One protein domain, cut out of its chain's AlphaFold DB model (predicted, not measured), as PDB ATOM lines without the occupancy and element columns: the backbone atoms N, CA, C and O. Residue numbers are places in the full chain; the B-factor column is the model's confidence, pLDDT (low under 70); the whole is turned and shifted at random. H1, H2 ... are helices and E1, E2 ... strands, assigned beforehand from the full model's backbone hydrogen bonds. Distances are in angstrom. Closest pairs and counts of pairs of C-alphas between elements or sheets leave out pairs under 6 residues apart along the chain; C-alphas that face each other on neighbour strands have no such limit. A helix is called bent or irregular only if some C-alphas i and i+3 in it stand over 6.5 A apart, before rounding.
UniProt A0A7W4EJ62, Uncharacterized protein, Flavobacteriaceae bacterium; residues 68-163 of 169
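This is residues 68 to 163 of the 169 residues of an uncharacterized protein of Flavobacteriaceae bacterium (UniProt A0A7W4EJ62). A long, narrow, bent ribbon of three antiparallel strands, in the order E1 - E2 - E3, has H2 packed over one face and H1 at one end. Printed are 96 residues, class mixed, with two named helices and three named strands along the chain as E1 H1 E2 E3 H2. The elongated whole spans 53 by 28 by 22 A and is only just loose, close to extended, with a radius of gyration of the C-alphas of 18.3 A.

E1, residues 70 to 83, runs 39.2 A from C-alpha 70 at (-45.889, 45.319, -11.207). H1 is residues 94 to 105, 17.2 A; E2 residues 116 to 131, 41.0 A; E3 residues 134 to 147, 35.9 A. H2, residues 153 to 161, 12.3 A, ends with C-alpha 161 at (-34.606, 31.815, -21.993).

E1, E2 and E3 bend by 58, 61 and 65 degrees. Within hydrogen-bond range are N 75 and O 125 of E1 and E2, 2.8 A, and N 122 and O 144 of the hairpin E2 and E3, 2.9 A. H1 is on the sheet; its closest C-alphas with E2 are Met 103 and Leu 116, 6.3 A. H2's height over the sheet is 8.1 A; its closest C-alphas with E3 are Asn 153 and Val 145, 6.4 A. H1 and H2 are apart; in both, every O i to N i+4 pair is within hydrogen-bond range.

The farthest C-alphas, Gly 111 and Pro 133, are 56.2 A apart. The printed part has no cut and no long link. The model's pLDDT is under 70 at 44 residues, among them 103 to 118 and 148 to 163.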
ATOM      1  N   LEU A  68     -42.320  50.831 -11.196       88.06
ATOM      2  CA  LEU A  68     -43.612  50.157 -11.206       88.06
ATOM      3  C   LEU A  68     -43.658  49.059 -10.135       88.06
ATOM      4  O   LEU A  68     -42.698  48.320  -9.917       88.06
ATOM      5  N   LYS A  69     -44.804  48.934  -9.452       91.38
ATOM      6  CA  LYS A  69     -45.037  47.856  -8.470       91.38
ATOM      7  C   LYS A  69     -45.170  46.493  -9.148       91.38
ATOM      8  O   LYS A  69     -44.741  45.486  -8.590       91.38
ATOM      9  N   SER A  70     -45.770  46.474 -10.330       91.31
ATOM     10  CA  SER A  70     -45.889  45.319 -11.207       91.31
ATOM     11  C   SER A  70     -46.074  45.793 -12.644       91.31
ATOM     12  O   SER A  70     -46.538  46.912 -12.875       91.31
ATOM     13  N   TYR A  71     -45.693  44.959 -13.607       90.69
ATOM     14  CA  TYR A  71     -45.969  45.202 -15.019       90.69
ATOM     15  C   TYR A  71     -46.027  43.896 -15.810       90.69
ATOM     16  O   TYR A  71     -45.506  42.862 -15.384       90.69
ATOM     17  N   PHE A  72     -46.677  43.984 -16.965       89.56
ATOM     18  CA  PHE A  72     -46.755  42.947 -17.983       89.56
ATOM     19  C   PHE A  72     -46.214  43.512 -19.299       89.56
ATOM     20  O   PHE A  72     -46.478  44.673 -19.615       89.56
ATOM     21  N   SER A  73     -45.465  42.704 -20.046       88.44
ATOM     22  CA  SER A  73     -44.949  43.067 -21.366       88.44
ATOM     23  C   SER A  73     -44.892  41.844 -22.274       88.44
ATOM     24  O   SER A  73     -44.419  40.794 -21.846       88.44
ATOM     25  N   GLU A  74     -45.323  41.996 -23.525       88.25
ATOM     26  CA  GLU A  74     -45.005  41.041 -24.589       88.25
ATOM     27  C   GLU A  74     -43.666  41.452 -25.206       88.25
ATOM     28  O   GLU A  74     -43.494  42.589 -25.652       88.25
ATOM     29  N   ASN A  75     -42.702  40.539 -25.196       84.56
ATOM     30  CA  ASN A  75     -41.343  40.794 -25.641       84.56
ATOM     31  C   ASN A  75     -41.048  39.986 -26.901       84.56
ATOM     32  O   ASN A  75     -41.320  38.788 -26.964       84.56
ATOM     33  N   GLN A  76     -40.435  40.644 -27.882       86.12
ATOM     34  CA  GLN A  76     -39.856  40.004 -29.057       86.12
ATOM     35  C   GLN A  76     -38.341  40.187 -28.998       86.12
ATOM     36  O   GLN A  76     -37.841  41.310 -29.066       86.12
ATOM     37  N   SER A  77     -37.610  39.085 -28.854       80.75
ATOM     38  CA  SER A  77     -36.150  39.083 -28.822       80.75
ATOM     39  C   SER A  77     -35.620  38.350 -30.041       80.75
ATOM     40  O   SER A  77     -36.011  37.212 -30.299       80.75
ATOM     41  N   ARG A  78     -34.726  39.002 -30.785       84.25
ATOM     42  CA  ARG A  78     -33.980  38.399 -31.886       84.25
ATOM     43  C   ARG A  78     -32.497  38.493 -31.575       84.25
ATOM     44  O   ARG A  78     -31.992  39.581 -31.311       84.25
ATOM     45  N   MET A  79     -31.813  37.360 -31.640       78.12
ATOM     46  CA  MET A  79     -30.372  37.276 -31.473       78.12
ATOM     47  C   MET A  79     -29.756  36.568 -32.670       78.12
ATOM     48  O   MET A  79     -30.230  35.520 -33.098       78.12
ATOM     49  N   GLU A  80     -28.683  37.150 -33.190       76.75
ATOM     50  CA  GLU A  80     -27.915  36.614 -34.306       76.75
ATOM     51  C   GLU A  80     -26.468  36.473 -33.841       76.75
ATOM     52  O   GLU A  80     -25.880  37.420 -33.317       76.75
ATOM     53  N   ILE A  81     -25.904  35.276 -33.988       74.69
ATOM     54  CA  ILE A  81     -24.506  35.005 -33.663       74.69
ATOM     55  C   ILE A  81     -23.812  34.624 -34.961       74.69
ATOM     56  O   ILE A  81     -24.157  33.630 -35.604       74.69
ATOM     57  N   GLY A  82     -22.817  35.423 -35.335       73.50
ATOM     58  CA  GLY A  82     -21.964  35.155 -36.480       73.50
ATOM     59  C   GLY A  82     -20.492  35.160 -36.106       73.50
ATOM     60  O   GLY A  82     -20.071  35.858 -35.184       73.50
ATOM     61  N   PHE A  83     -19.706  34.375 -36.838       68.38
ATOM     62  CA  PHE A  83     -18.251  34.370 -36.708       68.38
ATOM     63  C   PHE A  83     -17.644  35.107 -37.897       68.38
ATOM     64  O   PHE A  83     -17.967  34.819 -39.047       68.38
ATOM     65  N   SER A  84     -16.747  36.050 -37.613       62.53
ATOM     66  CA  SER A  84     -15.948  36.734 -38.635       62.53
ATOM     67  C   SER A  84     -14.640  36.002 -38.949       62.53
ATOM     68  O   SER A  84     -14.078  36.198 -40.017       62.53
ATOM     69  N   SER A  85     -14.151  35.151 -38.038       62.06
ATOM     70  CA  SER A  85     -12.931  34.362 -38.224       62.06
ATOM     71  C   SER A  85     -12.977  33.088 -37.383       62.06
ATOM     72  O   SER A  85     -13.006  33.136 -36.152       62.06
ATOM     73  N   LEU A  86     -12.947  31.934 -38.045       65.06
ATOM     74  CA  LEU A  86     -12.813  30.632 -37.398       65.06
ATOM     75  C   LEU A  86     -11.317  30.375 -37.161       65.06
ATOM     76  O   LEU A  86     -10.607  29.963 -38.074       65.06
ATOM     77  N   GLY A  87     -10.820  30.689 -35.962       60.62
ATOM     78  CA  GLY A  87      -9.390  30.597 -35.643       60.62
ATOM     79  C   GLY A  87      -8.770  29.215 -35.915       60.62
ATOM     80  O   GLY A  87      -9.442  28.183 -35.840       60.62
ATOM     81  N   ASP A  88      -7.457  29.192 -36.167       64.56
ATOM     82  CA  ASP A  88      -6.722  28.033 -36.711       64.56
ATOM     83  C   ASP A  88      -6.836  26.738 -35.892       64.56
ATOM     84  O   ASP A  88      -6.697  25.630 -36.412       64.56
ATOM     85  N   LYS A  89      -7.160  26.859 -34.603       65.38
ATOM     86  CA  LYS A  89      -7.268  25.737 -33.661       65.38
ATOM     87  C   LYS A  89      -8.438  24.788 -33.945       65.38
ATOM     88  O   LYS A  89      -8.450  23.687 -33.402       65.38
ATOM     89  N   PHE A  90      -9.401  25.180 -34.782       63.81
ATOM     90  CA  PHE A  90     -10.600  24.382 -35.072       63.81
ATOM     91  C   PHE A  90     -10.664  23.847 -36.509       63.81
ATOM     92  O   PHE A  90     -11.602  23.110 -36.826       63.81
ATOM     93  N   GLN A  91      -9.654  24.133 -37.346       66.62
ATOM     94  CA  GLN A  91      -9.653  23.822 -38.786       66.62
ATOM     95  C   GLN A  91      -9.866  22.333 -39.119       66.62
ATOM     96  O   GLN A  91     -10.392  21.991 -40.179       66.62
ATOM     97  N   ASN A  92      -9.497  21.433 -38.203       68.50
ATOM     98  CA  ASN A  92      -9.575  19.985 -38.415       68.50
ATOM     99  C   ASN A  92     -10.900  19.348 -37.968       68.50
ATOM    100  O   ASN A  92     -11.086  18.143 -38.140       68.50
ATOM    101  N   THR A  93     -11.835  20.119 -37.412       74.25
ATOM    102  CA  THR A  93     -13.133  19.583 -36.975       74.25
ATOM    103  C   THR A  93     -14.117  19.476 -38.143       74.25
ATOM    104  O   THR A  93     -14.095  20.283 -39.072       74.25
ATOM    105  N   LYS A  94     -15.015  18.480 -38.104       72.88
ATOM    106  CA  LYS A  94     -16.082  18.322 -39.113       72.88
ATOM    107  C   LYS A  94     -16.949  19.586 -39.206       72.88
ATOM    108  O   LYS A  94     -17.200  20.073 -40.301       72.88
ATOM    109  N   VAL A  95     -17.266  20.173 -38.050       69.12
ATOM    110  CA  VAL A  95     -18.027  21.425 -37.920       69.12
ATOM    111  C   VAL A  95     -17.351  22.585 -38.654       69.12
ATOM    112  O   VAL A  95     -18.016  23.314 -39.382       69.12
ATOM    113  N   TYR A  96     -16.025  22.739 -38.537       73.06
ATOM    114  CA  TYR A  96     -15.300  23.780 -39.271       73.06
ATOM    115  C   TYR A  96     -15.422  23.615 -40.789       73.06
ATOM    116  O   TYR A  96     -15.606  24.600 -41.497       73.06
ATOM    117  N   LYS A  97     -15.345  22.380 -41.299       73.50
ATOM    118  CA  LYS A  97     -15.478  22.106 -42.739       73.50
ATOM    119  C   LYS A  97     -16.882  22.433 -43.249       73.50
ATOM    120  O   LYS A  97     -17.004  23.037 -44.312       73.50
ATOM    121  N   ASP A  98     -17.910  22.082 -42.478       72.38
ATOM    122  CA  ASP A  98     -19.305  22.379 -42.812       72.38
ATOM    123  C   ASP A  98     -19.557  23.898 -42.803       72.38
ATOM    124  O   ASP A  98     -20.077  24.439 -43.778       72.38
ATOM    125  N   LEU A  99     -19.084  24.610 -41.774       69.19
ATOM    126  CA  LEU A  99     -19.170  26.073 -41.694       69.19
ATOM    127  C   LEU A  99     -18.407  26.767 -42.827       69.19
ATOM    128  O   LEU A  99     -18.950  27.664 -43.466       69.19
ATOM    129  N   LYS A 100     -17.178  26.328 -43.128       71.19
ATOM    130  CA  LYS A 100     -16.360  26.876 -44.217       71.19
ATOM    131  C   LYS A 100     -17.054  26.740 -45.574       71.19
ATOM    132  O   LYS A 100     -17.053  27.693 -46.346       71.19
ATOM    133  N   LYS A 101     -17.697  25.600 -45.847       72.69
ATOM    134  CA  LYS A 101     -18.446  25.375 -47.094       72.69
ATOM    135  C   LYS A 101     -19.604  26.364 -47.255       72.69
ATOM    136  O   LYS A 101     -19.818  26.868 -48.353       72.69
ATOM    137  N   VAL A 102     -20.322  26.659 -46.170       70.00
ATOM    138  CA  VAL A 102     -21.403  27.660 -46.175       70.00
ATOM    139  C   VAL A 102     -20.827  29.080 -46.294       70.00
ATOM    140  O   VAL A 102     -21.385  29.904 -47.017       70.00
ATOM    141  N   MET A 103     -19.695  29.390 -45.643       66.31
ATOM    142  CA  MET A 103     -19.027  30.704 -45.755       66.31
ATOM    143  C   MET A 103     -18.585  30.983 -47.193       66.31
ATOM    144  O   MET A 103     -18.850  32.057 -47.728       66.31
ATOM    145  N   GLU A 104     -17.970  29.998 -47.848       68.50
ATOM    146  CA  GLU A 104     -17.511  30.112 -49.233       68.50
ATOM    147  C   GLU A 104     -18.663  30.295 -50.231       68.50
ATOM    148  O   GLU A 104     -18.478  30.989 -51.232       68.50
ATOM    149  N   SER A 105     -19.852  29.741 -49.956       66.19
ATOM    150  CA  SER A 105     -21.042  29.929 -50.800       66.19
ATOM    151  C   SER A 105     -21.754  31.268 -50.595       66.19
ATOM    152  O   SER A 105     -22.606  31.621 -51.403       66.19
ATOM    153  N   SER A 106     -21.432  32.004 -49.528       61.03
ATOM    154  CA  SER A 106     -22.200  33.177 -49.074       61.03
ATOM    155  C   SER A 106     -21.446  34.500 -49.232       61.03
ATOM    156  O   SER A 106     -21.754  35.478 -48.552       61.03
ATOM    157  N   LYS A 107     -20.438  34.535 -50.113       59.03
ATOM    158  CA  LYS A 107     -19.653  35.742 -50.397       59.03
ATOM    159  C   LYS A 107     -20.560  36.867 -50.900       59.03
ATOM    160  O   LYS A 107     -21.358  36.662 -51.812       59.03
ATOM    161  N   ASP A 108     -20.406  38.058 -50.327       59.53
ATOM    162  CA  ASP A 108     -21.068  39.258 -50.838       59.53
ATOM    163  C   ASP A 108     -20.530  39.578 -52.244       59.53
ATOM    164  O   ASP A 108     -19.403  39.232 -52.602       59.53
ATOM    165  N   SER A 109     -21.336  40.285 -53.026       57.03
ATOM    166  CA  SER A 109     -21.053  40.828 -54.358       57.03
ATOM    167  C   SER A 109     -19.712  41.576 -54.485       57.03
ATOM    168  O   SER A 109     -19.191  41.721 -55.589       57.03
ATOM    169  N   LEU A 110     -19.129  42.010 -53.362       55.91
ATOM    170  CA  LEU A 110     -17.842  42.705 -53.263       55.91
ATOM    171  C   LEU A 110     -16.659  41.801 -52.853       55.91
ATOM    172  O   LEU A 110     -15.542  42.293 -52.725       55.91
ATOM    173  N   GLY A 111     -16.876  40.498 -52.638       56.12
ATOM    174  CA  GLY A 111     -15.822  39.526 -52.314       56.12
ATOM    175  C   GLY A 111     -15.256  39.617 -50.891       56.12
ATOM    176  O   GLY A 111     -14.255  38.965 -50.604       56.12
ATOM    177  N   ASN A 112     -15.882  40.405 -50.013       56.25
ATOM    178  CA  ASN A 112     -15.492  40.527 -48.608       56.25
ATOM    179  C   ASN A 112     -15.939  39.303 -47.798       56.25
ATOM    180  O   ASN A 112     -16.980  38.708 -48.093       56.25
ATOM    181  N   ASP A 113     -15.184  38.977 -46.744       57.78
ATOM    182  CA  ASP A 113     -15.572  37.957 -45.769       57.78
ATOM    183  C   ASP A 113     -16.867  38.386 -45.070       57.78
ATOM    184  O   ASP A 113     -16.894  39.301 -44.242       57.78
ATOM    185  N   VAL A 114     -17.969  37.740 -45.442       55.47
ATOM    186  CA  VAL A 114     -19.267  37.934 -44.803       55.47
ATOM    187  C   VAL A 114     -19.242  37.173 -43.488       55.47
ATOM    188  O   VAL A 114     -19.042  35.956 -43.471       55.47
ATOM    189  N   ALA A 115     -19.455  37.885 -42.380       57.28
ATOM    190  CA  ALA A 115     -19.737  37.249 -41.102       57.28
ATOM    191  C   ALA A 115     -21.015  36.424 -41.268       57.28
ATOM    192  O   ALA A 115     -22.111  36.975 -41.368       57.28
ATOM    193  N   LEU A 116     -20.867  35.104 -41.354       60.12
ATOM    194  CA  LEU A 116     -22.021  34.239 -41.491       60.12
ATOM    195  C   LEU A 116     -22.749  34.153 -40.157       60.12
ATOM    196  O   LEU A 116     -22.108  33.766 -39.172       60.12
ATOM    197  N   PRO A 117     -24.064  34.437 -40.107       56.31
ATOM    198  CA  PRO A 117     -24.862  34.043 -38.965       56.31
ATOM    199  C   PRO A 117     -24.860  32.515 -38.928       56.31
ATOM    200  O   PRO A 117     -25.478  31.844 -39.751       56.31
ATOM    201  N   VAL A 118     -24.110  31.954 -37.987       66.50
ATOM    202  CA  VAL A 118     -24.132  30.512 -37.716       66.50
ATOM    203  C   VAL A 118     -25.401  30.152 -36.953       66.50
ATOM    204  O   VAL A 118     -25.825  28.998 -36.964       66.50
ATOM    205  N   PHE A 119     -26.021  31.153 -36.330       72.56
ATOM    206  CA  PHE A 119     -27.177  31.001 -35.478       72.56
ATOM    207  C   PHE A 119     -28.069  32.241 -35.514       72.56
ATOM    208  O   PHE A 119     -27.590  33.368 -35.357       72.56
ATOM    209  N   ILE A 120     -29.371  32.014 -35.644       76.50
ATOM    210  CA  ILE A 120     -30.425  33.007 -35.472       76.50
ATOM    211  C   ILE A 120     -31.459  32.419 -34.514       76.50
ATOM    212  O   ILE A 120     -31.968  31.317 -34.721       76.50
ATOM    213  N   SER A 121     -31.805  33.170 -33.474       78.25
ATOM    214  CA  SER A 121     -32.904  32.836 -32.575       78.25
ATOM    215  C   SER A 121     -33.871  33.998 -32.477       78.25
ATOM    216  O   SER A 121     -33.472  35.143 -32.274       78.25
ATOM    217  N   GLU A 122     -35.154  33.686 -32.606       82.75
ATOM    218  CA  GLU A 122     -36.247  34.616 -32.390       82.75
ATOM    219  C   GLU A 122     -37.235  34.037 -31.380       82.75
ATOM    220  O   GLU A 122     -37.721  32.917 -31.540       82.75
ATOM    221  N   ASN A 123     -37.545  34.817 -30.347       81.38
ATOM    222  CA  ASN A 123     -38.436  34.427 -29.264       81.38
ATOM    223  C   ASN A 123     -39.513  35.487 -29.050       81.38
ATOM    224  O   ASN A 123     -39.215  36.681 -29.009       81.38
ATOM    225  N   ILE A 124     -40.750  35.027 -28.879       88.31
ATOM    226  CA  ILE A 124     -41.890  35.833 -28.439       88.31
ATOM    227  C   ILE A 124     -42.317  35.306 -27.074       88.31
ATOM    228  O   ILE A 124     -42.655  34.121 -26.950       88.31
ATOM    229  N   SER A 125     -42.322  36.170 -26.063       86.31
ATOM    230  CA  SER A 125     -42.632  35.791 -24.686       86.31
ATOM    231  C   SER A 125     -43.497  36.813 -23.959       86.31
ATOM    232  O   SER A 125     -43.453  38.010 -24.232       86.31
ATOM    233  N   ASP A 126     -44.285  36.313 -23.011       90.44
ATOM    234  CA  ASP A 126     -45.040  37.113 -22.055       90.44
ATOM    235  C   ASP A 126     -44.255  37.220 -20.754       90.44
ATOM    236  O   ASP A 126     -43.990  36.213 -20.095       90.44
ATOM    237  N   PHE A 127     -43.900  38.444 -20.370       88.19
ATOM    238  CA  PHE A 127     -43.127  38.727 -19.172       88.19
ATOM    239  C   PHE A 127     -43.984  39.393 -18.099       88.19
ATOM    240  O   PHE A 127     -44.652  40.400 -18.341       88.19
ATOM    241  N   TYR A 128     -43.901  38.855 -16.886       90.44
ATOM    242  CA  TYR A 128     -44.590  39.338 -15.700       90.44
ATOM    243  C   TYR A 128     -43.573  39.705 -14.629       90.44
ATOM    244  O   TYR A 128     -42.706  38.905 -14.271       90.44
ATOM    245  N   TYR A 129     -43.726  40.896 -14.060       91.19
ATOM    246  CA  TYR A 129     -42.922  41.364 -12.939       91.19
ATOM    247  C   TYR A 129     -43.803  41.866 -11.802       91.19
ATOM    248  O   TYR A 129     -44.786  42.575 -12.023       91.19
ATOM    249  N   GLN A 130     -43.402  41.552 -10.574       92.44
ATOM    250  CA  GLN A 130     -43.936  42.117  -9.344       92.44
ATOM    251  C   GLN A 130     -42.779  42.432  -8.393       92.44
ATOM    252  O   GLN A 130     -41.884  41.610  -8.219       92.44
ATOM    253  N   LYS A 131     -42.813  43.601  -7.748       91.69
ATOM    254  CA  LYS A 131     -41.730  44.104  -6.892       91.69
ATOM    255  C   LYS A 131     -41.751  43.559  -5.461       91.69
ATOM    256  O   LYS A 131     -40.691  43.377  -4.878       91.69
ATOM    257  N   SER A 132     -42.929  43.327  -4.871       91.38
ATOM    258  CA  SER A 132     -43.042  42.898  -3.465       91.38
ATOM    259  C   SER A 132     -44.208  41.923  -3.225       91.38
ATOM    260  O   SER A 132     -45.361  42.344  -3.340       91.38
ATOM    261  N   PRO A 133     -43.944  40.648  -2.864       91.50
ATOM    262  CA  PRO A 133     -42.635  39.992  -2.956       91.50
ATOM    263  C   PRO A 133     -42.112  40.036  -4.393       91.50
ATOM    264  O   PRO A 133     -42.916  40.070  -5.333       91.50
ATOM    265  N   GLU A 134     -40.787  40.055  -4.549       91.12
ATOM    266  CA  GLU A 134     -40.178  40.058  -5.873       91.12
ATOM    267  C   GLU A 134     -40.492  38.741  -6.586       91.12
ATOM    268  O   GLU A 134     -40.128  37.659  -6.126       91.12
ATOM    269  N   LYS A 135     -41.220  38.838  -7.699       91.56
ATOM    270  CA  LYS A 135     -41.594  37.705  -8.541       91.56
ATOM    271  C   LYS A 135     -41.403  38.086  -9.996       91.56
ATOM    272  O   LYS A 135     -41.762  39.187 -10.413       91.56
ATOM    273  N   ARG A 136     -40.857  37.150 -10.762       89.69
ATOM    274  CA  ARG A 136     -40.674  37.269 -12.206       89.69
ATOM    275  C   ARG A 136     -41.153  35.977 -12.843       89.69
ATOM    276  O   ARG A 136     -40.879  34.906 -12.305       89.69
ATOM    277  N   ALA A 137     -41.878  36.082 -13.943       88.19
ATOM    278  CA  ALA A 137     -42.272  34.933 -14.740       88.19
ATOM    279  C   ALA A 137     -42.176  35.296 -16.216       88.19
ATOM    280  O   ALA A 137     -42.566  36.392 -16.613       88.19
ATOM    281  N   GLU A 138     -41.671  34.365 -17.012       85.19
ATOM    282  CA  GLU A 138     -41.634  34.478 -18.460       85.19
ATOM    283  C   GLU A 138     -42.287  33.236 -19.054       85.19
ATOM    284  O   GLU A 138     -41.938  32.109 -18.705       85.19
ATOM    285  N   ILE A 139     -43.265  33.450 -19.929       88.31
ATOM    286  CA  ILE A 139     -43.951  32.388 -20.652       88.31
ATOM    287  C   ILE A 139     -43.583  32.538 -22.122       88.31
ATOM    288  O   ILE A 139     -44.038  33.459 -22.800       88.31
ATOM    289  N   ILE A 140     -42.742  31.634 -22.622       85.56
ATOM    290  CA  ILE A 140     -42.350  31.615 -24.033       85.56
ATOM    291  C   ILE A 140     -43.550  31.136 -24.853       85.56
ATOM    292  O   ILE A 140     -43.975  29.988 -24.738       85.56
ATOM    293  N   LYS A 141     -44.097  32.020 -25.693       88.62
ATOM    294  CA  LYS A 141     -45.214  31.704 -26.594       88.62
ATOM    295  C   LYS A 141     -44.728  30.972 -27.832       88.62
ATOM    296  O   LYS A 141     -45.352  30.016 -28.284       88.62
ATOM    297  N   LYS A 142     -43.648  31.481 -28.429       86.88
ATOM    298  CA  LYS A 142     -43.064  30.964 -29.667       86.88
ATOM    299  C   LYS A 142     -41.556  31.146 -29.622       86.88
ATOM    300  O   LYS A 142     -41.077  32.206 -29.237       86.88
ATOM    301  N   SER A 143     -40.845  30.123 -30.066       81.88
ATOM    302  CA  SER A 143     -39.404  30.149 -30.284       81.88
ATOM    303  C   SER A 143     -39.147  29.604 -31.677       81.88
ATOM    304  O   SER A 143     -39.720  28.582 -32.068       81.88
ATOM    305  N   LYS A 144     -38.315  30.304 -32.439       83.06
ATOM    306  CA  LYS A 144     -37.736  29.796 -33.672       83.06
ATOM    307  C   LYS A 144     -36.228  29.900 -33.555       83.06
ATOM    308  O   LYS A 144     -35.686  30.973 -33.299       83.06
ATOM    309  N   VAL A 145     -35.571  28.772 -33.767       77.81
ATOM    310  CA  VAL A 145     -34.120  28.664 -33.795       77.81
ATOM    311  C   VAL A 145     -33.737  28.096 -35.148       77.81
ATOM    312  O   VAL A 145     -34.357  27.141 -35.614       77.81
ATOM    313  N   ASP A 146     -32.759  28.724 -35.784       74.38
ATOM    314  CA  ASP A 146     -32.192  28.286 -37.051       74.38
ATOM    315  C   ASP A 146     -30.671  28.454 -36.992       74.38
ATOM    316  O   ASP A 146     -30.166  29.430 -36.427       74.38
ATOM    317  N   GLY A 147     -29.920  27.494 -37.520       71.56
ATOM    318  CA  GLY A 147     -28.466  27.515 -37.428       71.56
ATOM    319  C   GLY A 147     -27.786  26.270 -37.980       71.56
ATOM    320  O   GLY A 147     -28.375  25.194 -38.084       71.56
ATOM    321  N   VAL A 148     -26.509  26.415 -38.340       67.31
ATOM    322  CA  VAL A 148     -25.722  25.324 -38.928       67.31
ATOM    323  C   VAL A 148     -25.387  24.291 -37.850       67.31
ATOM    324  O   VAL A 148     -24.711  24.606 -36.874       67.31
ATOM    325  N   GLY A 149     -25.828  23.046 -38.047       60.59
ATOM    326  CA  GLY A 149     -25.538  21.935 -37.133       60.59
ATOM    327  C   GLY A 149     -26.420  21.882 -35.882       60.59
ATOM    328  O   GLY A 149     -26.049  21.219 -34.916       60.59
ATOM    329  N   ILE A 150     -27.566  22.571 -35.881       61.47
ATOM    330  CA  ILE A 150     -28.565  22.454 -34.814       61.47
ATOM    331  C   ILE A 150     -29.568  21.371 -35.191       61.47
ATOM    332  O   ILE A 150     -30.354  21.532 -36.120       61.47
ATOM    333  N   GLU A 151     -29.529  20.265 -34.455       60.50
ATOM    334  CA  GLU A 151     -30.488  19.164 -34.595       60.50
ATOM    335  C   GLU A 151     -31.553  19.190 -33.484       60.50
ATOM    336  O   GLU A 151     -32.680  18.752 -33.705       60.50
ATOM    337  N   ASP A 152     -31.229  19.753 -32.311       65.25
ATOM    338  CA  ASP A 152     -32.126  19.813 -31.151       65.25
ATOM    339  C   ASP A 152     -32.409  21.255 -30.703       65.25
ATOM    340  O   ASP A 152     -31.601  21.913 -30.050       65.25
ATOM    341  N   ASN A 153     -33.610  21.735 -31.017       63.19
ATOM    342  CA  ASN A 153     -34.072  23.086 -30.700       63.19
ATOM    343  C   ASN A 153     -34.443  23.278 -29.213       63.19
ATOM    344  O   ASN A 153     -34.577  24.420 -28.754       63.19
ATOM    345  N   ALA A 154     -34.633  22.196 -28.447       65.44
ATOM    346  CA  ALA A 154     -35.147  22.262 -27.079       65.44
ATOM    347  C   ALA A 154     -34.076  22.719 -26.076       65.44
ATOM    348  O   ALA A 154     -34.321  23.638 -25.290       65.44
ATOM    349  N   LEU A 155     -32.871  22.140 -26.141       63.75
ATOM    350  CA  LEU A 155     -31.738  22.527 -25.287       63.75
ATOM    351  C   LEU A 155     -31.331  23.990 -25.504       63.75
ATOM    352  O   LEU A 155     -31.061  24.724 -24.553       63.75
ATOM    353  N   PHE A 156     -31.351  24.450 -26.754       61.28
ATOM    354  CA  PHE A 156     -31.017  25.835 -27.075       61.28
ATOM    355  C   PHE A 156     -32.092  26.820 -26.616       61.28
ATOM    356  O   PHE A 156     -31.753  27.888 -26.111       61.28
ATOM    357  N   SER A 157     -33.376  26.457 -26.694       64.25
ATOM    358  CA  SER A 157     -34.456  27.302 -26.165       64.25
ATOM    359  C   SER A 157     -34.299  27.564 -24.657       64.25
ATOM    360  O   SER A 157     -34.568  28.671 -24.193       64.25
ATOM    361  N   GLN A 158     -33.791  26.589 -23.891       65.50
ATOM    362  CA  GLN A 158     -33.501  26.761 -22.460       65.50
ATOM    363  C   GLN A 158     -32.336  27.727 -22.206       65.50
ATOM    364  O   GLN A 158     -32.425  28.570 -21.314       65.50
ATOM    365  N   LEU A 159     -31.269  27.653 -23.010       64.94
ATOM    366  CA  LEU A 159     -30.146  28.587 -22.912       64.94
ATOM    367  C   LEU A 159     -30.594  30.026 -23.221       64.94
ATOM    368  O   LEU A 159     -30.250  30.952 -22.490       64.94
ATOM    369  N   MET A 160     -31.400  30.216 -24.269       61.94
ATOM    370  CA  MET A 160     -31.867  31.543 -24.696       61.94
ATOM    371  C   MET A 160     -32.880  32.171 -23.736       61.94
ATOM    372  O   MET A 160     -32.840  33.383 -23.542       61.94
ATOM    373  N   SER A 161     -33.704  31.359 -23.064       60.72
ATOM    374  CA  SER A 161     -34.606  31.815 -21.993       60.72
ATOM    375  C   SER A 161     -33.870  32.582 -20.882       60.72
ATOM    376  O   SER A 161     -34.394  33.525 -20.302       60.72
ATOM    377  N   SER A 162     -32.602  32.248 -20.617       59.62
ATOM    378  CA  SER A 162     -31.814  32.934 -19.584       59.62
ATOM    379  C   SER A 162     -31.336  34.346 -19.970       59.62
ATOM    380  O   SER A 162     -30.886  35.095 -19.102       59.62
ATOM    381  N   THR A 163     -31.437  34.742 -21.247       59.31
ATOM    382  CA  THR A 163     -30.895  36.013 -21.764       59.31
ATOM    383  C   THR A 163     -31.999  37.058 -21.941       59.31
ATOM    384  O   THR A 163     -32.300  37.503 -23.049       59.31
TER     385      THR A 163